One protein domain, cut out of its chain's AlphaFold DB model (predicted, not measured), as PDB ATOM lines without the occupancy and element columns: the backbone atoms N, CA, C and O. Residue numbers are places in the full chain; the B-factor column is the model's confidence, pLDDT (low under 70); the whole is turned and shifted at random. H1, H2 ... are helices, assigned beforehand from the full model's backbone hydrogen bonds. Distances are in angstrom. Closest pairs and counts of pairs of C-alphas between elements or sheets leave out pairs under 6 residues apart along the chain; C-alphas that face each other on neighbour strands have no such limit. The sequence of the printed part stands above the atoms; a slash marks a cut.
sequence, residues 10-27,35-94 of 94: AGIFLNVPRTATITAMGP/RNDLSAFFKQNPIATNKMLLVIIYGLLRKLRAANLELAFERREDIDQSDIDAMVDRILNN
ATOM      1  N   ALA A  10      43.340  19.942  17.787       88.19
ATOM      2  CA  ALA A  10      44.119  20.960  17.080       88.19
ATOM      3  C   ALA A  10      44.935  20.358  15.920       88.19
ATOM      4  O   ALA A  10      44.967  20.918  14.826       88.19
ATOM      5  N   GLY A  11      45.514  19.167  16.112       86.25
ATOM      6  CA  GLY A  11      46.257  18.463  15.060       86.25
ATOM      7  C   GLY A  11      45.370  17.917  13.932       86.25
ATOM      8  O   GLY A  11      45.865  17.606  12.846       86.25
ATOM      9  N   ILE A  12      44.060  17.809  14.173       86.25
ATOM     10  CA  ILE A  12      43.068  17.387  13.179       86.25
ATOM     11  C   ILE A  12      42.605  18.593  12.356       86.25
ATOM     12  O   ILE A  12      42.627  18.516  11.128       86.25
ATOM     13  N   PHE A  13      42.219  19.695  13.009       84.19
ATOM     14  CA  PHE A  13      41.552  20.826  12.348       84.19
ATOM     15  C   PHE A  13      42.485  21.952  11.902       84.19
ATOM     16  O   PHE A  13      42.239  22.559  10.867       84.19
ATOM     17  N   LEU A  14      43.548  22.236  12.658       86.12
ATOM     18  CA  LEU A  14      44.414  23.396  12.411       86.12
ATOM     19  C   LEU A  14      45.716  23.034  11.686       86.12
ATOM     20  O   LEU A  14      46.490  23.917  11.342       86.12
ATOM     21  N   ASN A  15      45.963  21.743  11.438       84.06
ATOM     22  CA  ASN A  15      47.195  21.243  10.819       84.06
ATOM     23  C   ASN A  15      48.487  21.748  11.497       84.06
ATOM     24  O   ASN A  15      49.486  22.014  10.833       84.06
ATOM     25  N   VAL A  16      48.457  21.878  12.824       88.44
ATOM     26  CA  VAL A  16      49.593  22.323  13.643       88.44
ATOM     27  C   VAL A  16      50.282  21.139  14.337       88.44
ATOM     28  O   VAL A  16      49.646  20.094  14.536       88.44
ATOM     29  N   PRO A  17      51.560  21.280  14.749       89.69
ATOM     30  CA  PRO A  17      52.202  20.342  15.668       89.69
ATOM     31  C   PRO A  17      51.413  20.176  16.975       89.69
ATOM     32  O   PRO A  17      50.536  20.976  17.304       89.69
ATOM     33  N   ARG A  18      51.734  19.132  17.751       89.81
ATOM     34  CA  ARG A  18      51.132  18.936  19.078       89.81
ATOM     35  C   ARG A  18      51.395  20.171  19.942       89.81
ATOM     36  O   ARG A  18      52.542  20.486  20.229       89.81
ATOM     37  N   THR A  19      50.323  20.843  20.354       90.38
ATOM     38  CA  THR A  19      50.384  22.069  21.165       90.38
ATOM     39  C   THR A  19      50.638  21.794  22.643       90.38
ATOM     40  O   THR A  19      51.030  22.694  23.373       90.38
ATOM     41  N   ALA A  20      50.406  20.558  23.090       90.56
ATOM     42  CA  ALA A  20      50.620  20.128  24.462       90.56
ATOM     43  C   ALA A  20      50.892  18.620  24.532       90.56
ATOM     44  O   ALA A  20      50.438  17.842  23.679       90.56
ATOM     45  N   THR A  21      51.583  18.215  25.595       93.81
ATOM     46  CA  THR A  21      51.729  16.818  26.017       93.81
ATOM     47  C   THR A  21      50.621  16.479  27.010       93.81
ATOM     48  O   THR A  21      50.324  17.271  27.897       93.81
ATOM     49  N   ILE A  22      50.012  15.300  26.868       93.31
ATOM     50  CA  ILE A  22      48.991  14.797  27.794       93.31
ATOM     51  C   ILE A  22      49.543  13.561  28.494       93.31
ATOM     52  O   ILE A  22      49.916  12.593  27.831       93.31
ATOM     53  N   THR A  23      49.542  13.595  29.822       96.12
ATOM     54  CA  THR A  23      49.959  12.482  30.679       96.12
ATOM     55  C   THR A  23      48.761  12.014  31.494       96.12
ATOM     56  O   THR A  23      48.037  12.830  32.065       96.12
ATOM     57  N   ALA A  24      48.528  10.703  31.542       96.88
ATOM     58  CA  ALA A  24      47.484  10.139  32.385       96.88
ATOM     59  C   ALA A  24      47.891  10.254  33.863       96.88
ATOM     60  O   ALA A  24      48.952   9.775  34.250       96.88
ATOM     61  N   MET A  25      47.043  10.873  34.688       96.25
ATOM     62  CA  MET A  25      47.268  10.977  36.139       96.25
ATOM     63  C   MET A  25      46.915   9.692  36.903       96.25
ATOM     64  O   MET A  25      47.225   9.561  38.082       96.25
ATOM     65  N   GLY A  26      46.248   8.748  36.244       96.00
ATOM     66  CA  GLY A  26      45.843   7.466  36.801       96.00
ATOM     67  C   GLY A  26      45.334   6.536  35.697       96.00
ATOM     68  O   GLY A  26      45.351   6.923  34.523       96.00
ATOM     69  N   PRO A  27      44.880   5.320  36.043       97.44
ATOM     70  CA  PRO A  27      44.323   4.384  35.073       97.44
ATOM     71  C   PRO A  27      43.174   5.016  34.281       97.44
ATOM     72  O   PRO A  27      42.218   5.537  34.855       97.44
ATOM     73  N   ARG A  35      44.001  10.724  12.099       90.25
ATOM     74  CA  ARG A  35      43.469  11.809  11.258       90.25
ATOM     75  C   ARG A  35      42.958  11.313   9.904       90.25
ATOM     76  O   ARG A  35      41.930  11.799   9.436       90.25
ATOM     77  N   ASN A  36      43.659  10.358   9.295       92.31
ATOM     78  CA  ASN A  36      43.287   9.802   7.994       92.31
ATOM     79  C   ASN A  36      41.977   9.014   8.081       92.31
ATOM     80  O   ASN A  36      41.092   9.236   7.258       92.31
ATOM     81  N   ASP A  37      41.817   8.191   9.118       93.94
ATOM     82  CA  ASP A  37      40.596   7.415   9.356       93.94
ATOM     83  C   ASP A  37      39.404   8.342   9.594       93.94
ATOM     84  O   ASP A  37      38.348   8.180   8.985       93.94
ATOM     85  N   LEU A  38      39.594   9.376  10.421       91.81
ATOM     86  CA  LEU A  38      38.552  10.357  10.699       91.81
ATOM     87  C   LEU A  38      38.165  11.146   9.441       91.81
ATOM     88  O   LEU A  38      36.985  11.364   9.177       91.81
ATOM     89  N   SER A  39      39.152  11.530   8.629       90.50
ATOM     90  CA  SER A  39      38.919  12.239   7.366       90.50
ATOM     91  C   SER A  39      38.180  11.366   6.349       90.50
ATOM     92  O   SER A  39      37.304  11.858   5.639       90.50
ATOM     93  N   ALA A  40      38.512  10.076   6.269       94.81
ATOM     94  CA  ALA A  40      37.808   9.121   5.418       94.81
ATOM     95  C   ALA A  40      36.365   8.912   5.898       94.81
ATOM     96  O   ALA A  40      35.436   8.992   5.091       94.81
ATOM     97  N   PHE A  41      36.167   8.743   7.208       94.00
ATOM     98  CA  PHE A  41      34.844   8.647   7.818       94.00
ATOM     99  C   PHE A  41      33.987   9.877   7.505       94.00
ATOM    100  O   PHE A  41      32.833   9.722   7.104       94.00
ATOM    101  N   PHE A  42      34.563  11.081   7.603       93.75
ATOM    102  CA  PHE A  42      33.836  12.315   7.327       93.75
ATOM    103  C   PHE A  42      33.326  12.411   5.892       93.75
ATOM    104  O   PHE A  42      32.197  12.853   5.674       93.75
ATOM    105  N   LYS A  43      34.140  11.966   4.928       93.88
ATOM    106  CA  LYS A  43      33.775  11.925   3.505       93.88
ATOM    107  C   LYS A  43      32.683  10.897   3.220       93.88
ATOM    108  O   LYS A  43      31.812  11.152   2.400       93.88
ATOM    109  N   GLN A  44      32.741   9.747   3.887       97.44
ATOM    110  CA  GLN A  44      31.810   8.640   3.657       97.44
ATOM    111  C   GLN A  44      30.467   8.830   4.376       97.44
ATOM    112  O   GLN A  44      29.458   8.316   3.907       97.44
ATOM    113  N   ASN A  45      30.430   9.569   5.494       96.75
ATOM    114  CA  ASN A  45      29.250   9.641   6.365       96.75
ATOM    115  C   ASN A  45      28.875  11.079   6.796       96.75
ATOM    116  O   ASN A  45      28.871  11.366   7.995       96.75
ATOM    117  N   PRO A  46      28.483  11.988   5.880       93.56
ATOM    118  CA  PRO A  46      28.241  13.404   6.201       93.56
ATOM    119  C   PRO A  46      27.239  13.659   7.342       93.56
ATOM    120  O   PRO A  46      27.434  14.552   8.165       93.56
ATOM    121  N   ILE A  47      26.181  12.848   7.449       95.12
ATOM    122  CA  ILE A  47      25.178  12.984   8.520       95.12
ATOM    123  C   ILE A  47      25.786  12.649   9.891       95.12
ATOM    124  O   ILE A  47      25.527  13.340  10.879       95.12
ATOM    125  N   ALA A  48      26.605  11.597   9.966       93.81
ATOM    126  CA  ALA A  48      27.280  11.212  11.202       93.81
ATOM    127  C   ALA A  48      28.389  12.209  11.567       93.81
ATOM    128  O   ALA A  48      28.573  12.516  12.746       93.81
ATOM    129  N   THR A  49      29.058  12.781  10.561       94.62
ATOM    130  CA  THR A  49      30.033  13.866  10.728       94.62
ATOM    131  C   THR A  49      29.442  15.038  11.490       94.62
ATOM    132  O   THR A  49      30.050  15.478  12.460       94.62
ATOM    133  N   ASN A  50      28.240  15.500  11.134       94.06
ATOM    134  CA  ASN A  50      27.597  16.619  11.832       94.06
ATOM    135  C   ASN A  50      27.439  16.341  13.333       94.06
ATOM    136  O   ASN A  50      27.767  17.187  14.162       94.06
ATOM    137  N   LYS A  51      27.002  15.128  13.692       92.62
ATOM    138  CA  LYS A  51      26.887  14.718  15.099       92.62
ATOM    139  C   LYS A  51      28.251  14.682  15.784       92.62
ATOM    140  O   LYS A  51      28.383  15.170  16.900       92.62
ATOM    141  N   MET A  52      29.273  14.147  15.120       91.00
ATOM    142  CA  MET A  52      30.622  14.081  15.683       91.00
ATOM    143  C   MET A  52      31.249  15.468  15.871       91.00
ATOM    144  O   MET A  52      31.869  15.725  16.902       91.00
ATOM    145  N   LEU A  53      31.038  16.386  14.925       91.50
ATOM    146  CA  LEU A  53      31.460  17.780  15.050       91.50
ATOM    147  C   LEU A  53      30.788  18.458  16.247       91.50
ATOM    148  O   LEU A  53      31.471  19.154  16.990       91.50
ATOM    149  N   LEU A  54      29.498  18.203  16.500       92.50
ATOM    150  CA  LEU A  54      28.815  18.720  17.692       92.50
ATOM    151  C   LEU A  54      29.454  18.225  18.997       92.50
ATOM    152  O   LEU A  54      29.605  19.016  19.926       92.50
ATOM    153  N   VAL A  55      29.885  16.960  19.065       90.31
ATOM    154  CA  VAL A  55      30.605  16.437  20.242       90.31
ATOM    155  C   VAL A  55      31.924  17.189  20.449       90.31
ATOM    156  O   VAL A  55      32.238  17.590  21.571       90.31
ATOM    157  N   ILE A  56      32.678  17.437  19.374       91.06
ATOM    158  CA  ILE A  56      33.945  18.181  19.435       91.06
ATOM    159  C   ILE A  56      33.700  19.632  19.864       91.06
ATOM    160  O   ILE A  56      34.370  20.114  20.775       91.06
ATOM    161  N   ILE A  57      32.719  20.310  19.262       92.12
ATOM    162  CA  ILE A  57      32.338  21.690  19.600       92.12
ATOM    163  C   ILE A  57      31.950  21.784  21.076       92.12
ATOM    164  O   ILE A  57      32.445  22.654  21.788       92.12
ATOM    165  N   TYR A  58      31.115  20.867  21.565       92.44
ATOM    166  CA  TYR A  58      30.704  20.858  22.967       92.44
ATOM    167  C   TYR A  58      31.892  20.643  23.916       92.44
ATOM    168  O   TYR A  58      32.011  21.334  24.931       92.44
ATOM    169  N   GLY A  59      32.817  19.745  23.563       90.75
ATOM    170  CA  GLY A  59      34.067  19.548  24.300       90.75
ATOM    171  C   GLY A  59      34.931  20.812  24.348       90.75
ATOM    172  O   GLY A  59      35.415  21.185  25.416       90.75
ATOM    173  N   LEU A  60      35.079  21.510  23.219       90.75
ATOM    174  CA  LEU A  60      35.820  22.774  23.132       90.75
ATOM    175  C   LEU A  60      35.175  23.885  23.967       90.75
ATOM    176  O   LEU A  60      35.879  24.577  24.700       90.75
ATOM    177  N   LEU A  61      33.848  24.021  23.923       92.75
ATOM    178  CA  LEU A  61      33.116  24.998  24.732       92.75
ATOM    179  C   LEU A  61      33.281  24.735  26.233       92.75
ATOM    180  O   LEU A  61      33.463  25.677  27.006       92.75
ATOM    181  N   ARG A  62      33.268  23.464  26.657       90.94
ATOM    182  CA  ARG A  62      33.530  23.094  28.057       90.94
ATOM    183  C   ARG A  62      34.944  23.472  28.495       90.94
ATOM    184  O   ARG A  62      35.091  24.051  29.568       90.94
ATOM    185  N   LYS A  63      35.960  23.200  27.668       89.75
ATOM    186  CA  LYS A  63      37.352  23.597  27.952       89.75
ATOM    187  C   LYS A  63      37.511  25.113  28.019       89.75
ATOM    188  O   LYS A  63      38.120  25.606  28.959       89.75
ATOM    189  N   LEU A  64      36.935  25.842  27.060       91.50
ATOM    190  CA  LEU A  64      36.977  27.304  27.038       91.50
ATOM    191  C   LEU A  64      36.333  27.889  28.296       91.50
ATOM    192  O   LEU A  64      36.898  28.776  28.924       91.50
ATOM    193  N   ARG A  65      35.170  27.366  28.697       92.06
ATOM    194  CA  ARG A  65      34.505  27.796  29.931       92.06
ATOM    195  C   ARG A  65      35.360  27.519  31.166       92.06
ATOM    196  O   ARG A  65      35.417  28.376  32.036       92.06
ATOM    197  N   ALA A  66      36.003  26.353  31.245       89.12
ATOM    198  CA  ALA A  66      36.885  26.015  32.359       89.12
ATOM    199  C   ALA A  66      38.091  26.968  32.439       89.12
ATOM    200  O   ALA A  66      38.300  27.567  33.486       89.12
ATOM    201  N   ALA A  67      38.793  27.187  31.323       89.38
ATOM    202  CA  ALA A  67      39.935  28.102  31.258       89.38
ATOM    203  C   ALA A  67      39.539  29.553  31.583       89.38
ATOM    204  O   ALA A  67      40.230  30.243  32.322       89.38
ATOM    205  N   ASN A  68      38.389  30.016  31.081       89.88
ATOM    206  CA  ASN A  68      37.886  31.353  31.399       89.88
ATOM    207  C   ASN A  68      37.529  31.509  32.883       89.88
ATOM    208  O   ASN A  68      37.684  32.600  33.422       89.88
ATOM    209  N   LEU A  69      37.019  30.456  33.531       89.75
ATOM    210  CA  LEU A  69      36.727  30.486  34.964       89.75
ATOM    211  C   LEU A  69      38.014  30.525  35.781       89.75
ATOM    212  O   LEU A  69      38.111  31.362  36.664       89.75
ATOM    213  N   GLU A  70      38.989  29.678  35.458       89.19
ATOM    214  CA  GLU A  70      40.312  29.656  36.097       89.19
ATOM    215  C   GLU A  70      40.972  31.044  36.055       89.19
ATOM    216  O   GLU A  70      41.250  31.618  37.103       89.19
ATOM    217  N   LEU A  71      41.033  31.668  34.873       85.94
ATOM    218  CA  LEU A  71      41.536  33.041  34.708       85.94
ATOM    219  C   LEU A  71      40.724  34.089  35.486       85.94
ATOM    220  O   LEU A  71      41.266  35.093  35.944       85.94
ATOM    221  N   ALA A  72      39.405  33.917  35.588       83.94
ATOM    222  CA  ALA A  72      38.557  34.839  36.340       83.94
ATOM    223  C   ALA A  72      38.737  34.692  37.859       83.94
ATOM    224  O   ALA A  72      38.542  35.675  38.573       83.94
ATOM    225  N   PHE A  73      39.080  33.496  38.344       81.62
ATOM    226  CA  PHE A  73      39.452  33.267  39.738       81.62
ATOM    227  C   PHE A  73      40.817  33.885  40.043       81.62
ATOM    228  O   PHE A  73      40.889  34.683  40.971       81.62
ATOM    229  N   GLU A  74      41.837  33.631  39.219       78.75
ATOM    230  CA  GLU A  74      43.173  34.239  39.366       78.75
ATOM    231  C   GLU A  74      43.090  35.772  39.408       78.75
ATOM    232  O   GLU A  74      43.553  36.405  40.351       78.75
ATOM    233  N   ARG A  75      42.368  36.388  38.461       72.69
ATOM    234  CA  ARG A  75      42.170  37.848  38.453       72.69
ATOM    235  C   ARG A  75      41.470  38.390  39.694       72.69
ATOM    236  O   ARG A  75      41.633  39.564  39.987       72.69
ATOM    237  N   ARG A  76      40.623  37.609  40.370       63.69
ATOM    238  CA  ARG A  76      39.973  38.059  41.612       63.69
ATOM    239  C   ARG A  76      40.914  37.984  42.805       63.69
ATOM    240  O   ARG A  76      40.725  38.770  43.724       63.69
ATOM    241  N   GLU A  77      41.867  37.060  42.799       63.81
ATOM    242  CA  GLU A  77      42.909  36.984  43.826       63.81
ATOM    243  C   GLU A  77      43.962  38.089  43.646       63.81
ATOM    244  O   GLU A  77      44.456  38.610  44.641       63.81
ATOM    245  N   ASP A  78      44.232  38.505  42.404       63.81
ATOM    246  CA  ASP A  78      45.198  39.568  42.079       63.81
ATOM    247  C   ASP A  78      44.662  41.007  42.237       63.81
ATOM    248  O   ASP A  78      45.444  41.953  42.161       63.81
ATOM    249  N   ILE A  79      43.350  41.217  42.424       64.31
ATOM    250  CA  ILE A  79      42.807  42.560  42.699       64.31
ATOM    251  C   ILE A  79      43.045  42.875  44.176       64.31
ATOM    252  O   ILE A  79      42.293  42.428  45.046       64.31
ATOM    253  N   ASP A  80      44.081  43.665  44.453       70.06
ATOM    254  CA  ASP A  80      44.302  44.224  45.782       70.06
ATOM    255  C   ASP A  80      43.215  45.264  46.097       70.06
ATOM    256  O   ASP A  80      42.752  46.012  45.229       70.06
ATOM    257  N   GLN A  81      42.802  45.340  47.362       72.06
ATOM    258  CA  GLN A  81      41.808  46.316  47.818       72.06
ATOM    259  C   GLN A  81      42.265  47.752  47.501       72.06
ATOM    260  O   GLN A  81      41.440  48.606  47.177       72.06
ATOM    261  N   SER A  82      43.580  47.989  47.501       74.69
ATOM    262  CA  SER A  82      44.186  49.271  47.134       74.69
ATOM    263  C   SER A  82      43.927  49.684  45.675       74.69
ATOM    264  O   SER A  82      43.749  50.873  45.399       74.69
ATOM    265  N   ASP A  83      43.821  48.727  44.745       80.25
ATOM    266  CA  ASP A  83      43.505  48.993  43.339       80.25
ATOM    267  C   ASP A  83      42.029  49.359  43.152       80.25
ATOM    268  O   ASP A  83      41.696  50.225  42.335       80.25
ATOM    269  N   ILE A  84      41.138  48.740  43.938       79.00
ATOM    270  CA  ILE A  84      39.710  49.087  43.968       79.00
ATOM    271  C   ILE A  84      39.539  50.507  44.504       79.00
ATOM    272  O   ILE A  84      38.855  51.317  43.873       79.00
ATOM    273  N   ASP A  85      40.192  50.824  45.621       82.38
ATOM    274  CA  ASP A  85      40.106  52.135  46.264       82.38
ATOM    275  C   ASP A  85      40.631  53.238  45.326       82.38
ATOM    276  O   ASP A  85      39.955  54.245  45.103       82.38
ATOM    277  N   ALA A  86      41.768  53.008  44.658       83.38
ATOM    278  CA  ALA A  86      42.319  53.938  43.670       83.38
ATOM    279  C   ALA A  86      41.413  54.126  42.438       83.38
ATOM    280  O   ALA A  86      41.402  55.198  41.823       83.38
ATOM    281  N   MET A  87      40.667  53.093  42.039       82.75
ATOM    282  CA  MET A  87      39.738  53.162  40.911       82.75
ATOM    283  C   MET A  87      38.448  53.908  41.284       82.75
ATOM    284  O   MET A  87      37.952  54.695  40.475       82.75
ATOM    285  N   VAL A  88      37.942  53.718  42.506       86.31
ATOM    286  CA  VAL A  88      36.799  54.461  43.061       86.31
ATOM    287  C   VAL A  88      37.140  55.942  43.216       86.31
ATOM    288  O   VAL A  88      36.366  56.787  42.762       86.31
ATOM    289  N   ASP A  89      38.320  56.268  43.744       89.31
ATOM    290  CA  ASP A  89      38.773  57.657  43.888       89.31
ATOM    291  C   ASP A  89      38.846  58.389  42.542       89.31
ATOM    292  O   ASP A  89      38.443  59.547  42.445       89.31
ATOM    293  N   ARG A  90      39.292  57.721  41.471       88.19
ATOM    294  CA  ARG A  90      39.309  58.314  40.118       88.19
ATOM    295  C   ARG A  90      37.917  58.552  39.531       88.19
ATOM    296  O   ARG A  90      37.792  59.390  38.643       88.19
ATOM    297  N   ILE A  91      36.906  57.796  39.957       89.12
ATOM    298  CA  ILE A  91      35.521  57.941  39.485       89.12
ATOM    299  C   ILE A  91      34.785  59.020  40.284       89.12
ATOM    300  O   ILE A  91      33.965  59.733  39.713       89.12
ATOM    301  N   LEU A  92      35.056  59.128  41.587       87.31
ATOM    302  CA  LEU A  92      34.370  60.064  42.481       87.31
ATOM    303  C   LEU A  92      34.993  61.467  42.505       87.31
ATOM    304  O   LEU A  92      34.282  62.422  42.801       87.31
ATOM    305  N   ASN A  93      36.293  61.590  42.211       79.69
ATOM    306  CA  ASN A  93      37.031  62.859  42.284       79.69
ATOM    307  C   ASN A  93      37.401  63.455  40.908       79.69
ATOM    308  O   ASN A  93      38.266  64.330  40.839       79.69
ATOM    309  N   ASN A  94      36.757  62.994  39.831       53.28
ATOM    310  CA  ASN A  94      36.699  63.662  38.520       53.28
ATOM    311  C   ASN A  94      35.309  64.275  38.315       53.28
ATOM    312  O   ASN A  94      35.215  65.257  37.547       53.28
TER     313      ASN A  94
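This is residues 10 to 27 and 35 to 94 of the 94 residues of a protein of Spirochaetes bacterium (UniProt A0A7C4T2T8). One long helix, H3, makes the longest axis, with a shorter helix at each end: H2 meets its first end at a corner and partly folds back, while H4 follows its last end and sticks out. The small helix H1 is near H2, and residues 21 to 27 stick out as a free tail up to the cut. The 78 printed residues hold four named helices in the order H1, H2, H3, H4 and no named strand; the class is all helix. The whole is extended, with a radius of gyration of the C-alphas of 21.9 A and spans of 67 by 33 by 23 A.

H3, residues 46 to 77, is 46.8 A long, from C-alpha 46 at (28.241, 13.404, 6.201) to C-alpha 77 at (42.909, 36.984, 43.826). H2 is residues 35 to 44, 14.3 A long. H4, residues 81 to 92, is 16.5 A long and ends with C-alpha 92 at (34.370, 60.064, 42.481). H1 is residues 10 to 13, 5.4 A long.

H2 and H3 only just touch, only at the corner, with 3 pairs of C-alphas within 8 A; the closest are those of Phe 42 and Thr 49, 5.3 A apart. Their lines stand at a steep tilt of 48 degrees, opposite ways. H4 is apart from H3. H1 and H2 are close but not clearly touching, with the closest C-alphas, those of Ile 12 and Arg 35, 5.9 A apart. Every O i to N i+4 pair is within hydrogen-bond range in H2 and H4, and 27 of 28 in H3; H1 is too short for such a pair, and its 1 O i to N i+3 pair is not within range.

The C-alphas farthest apart, those of Gln 44 and Asn 93, are 66.8 A apart. Residues 28 to 34 are not printed, and C-alphas 27 and 35 are 25.0 A apart across the cut. The links H2 to H3 and H3 to H4 are tight. The pLDDT is under 70 at residues 76 to 79 and residue 94.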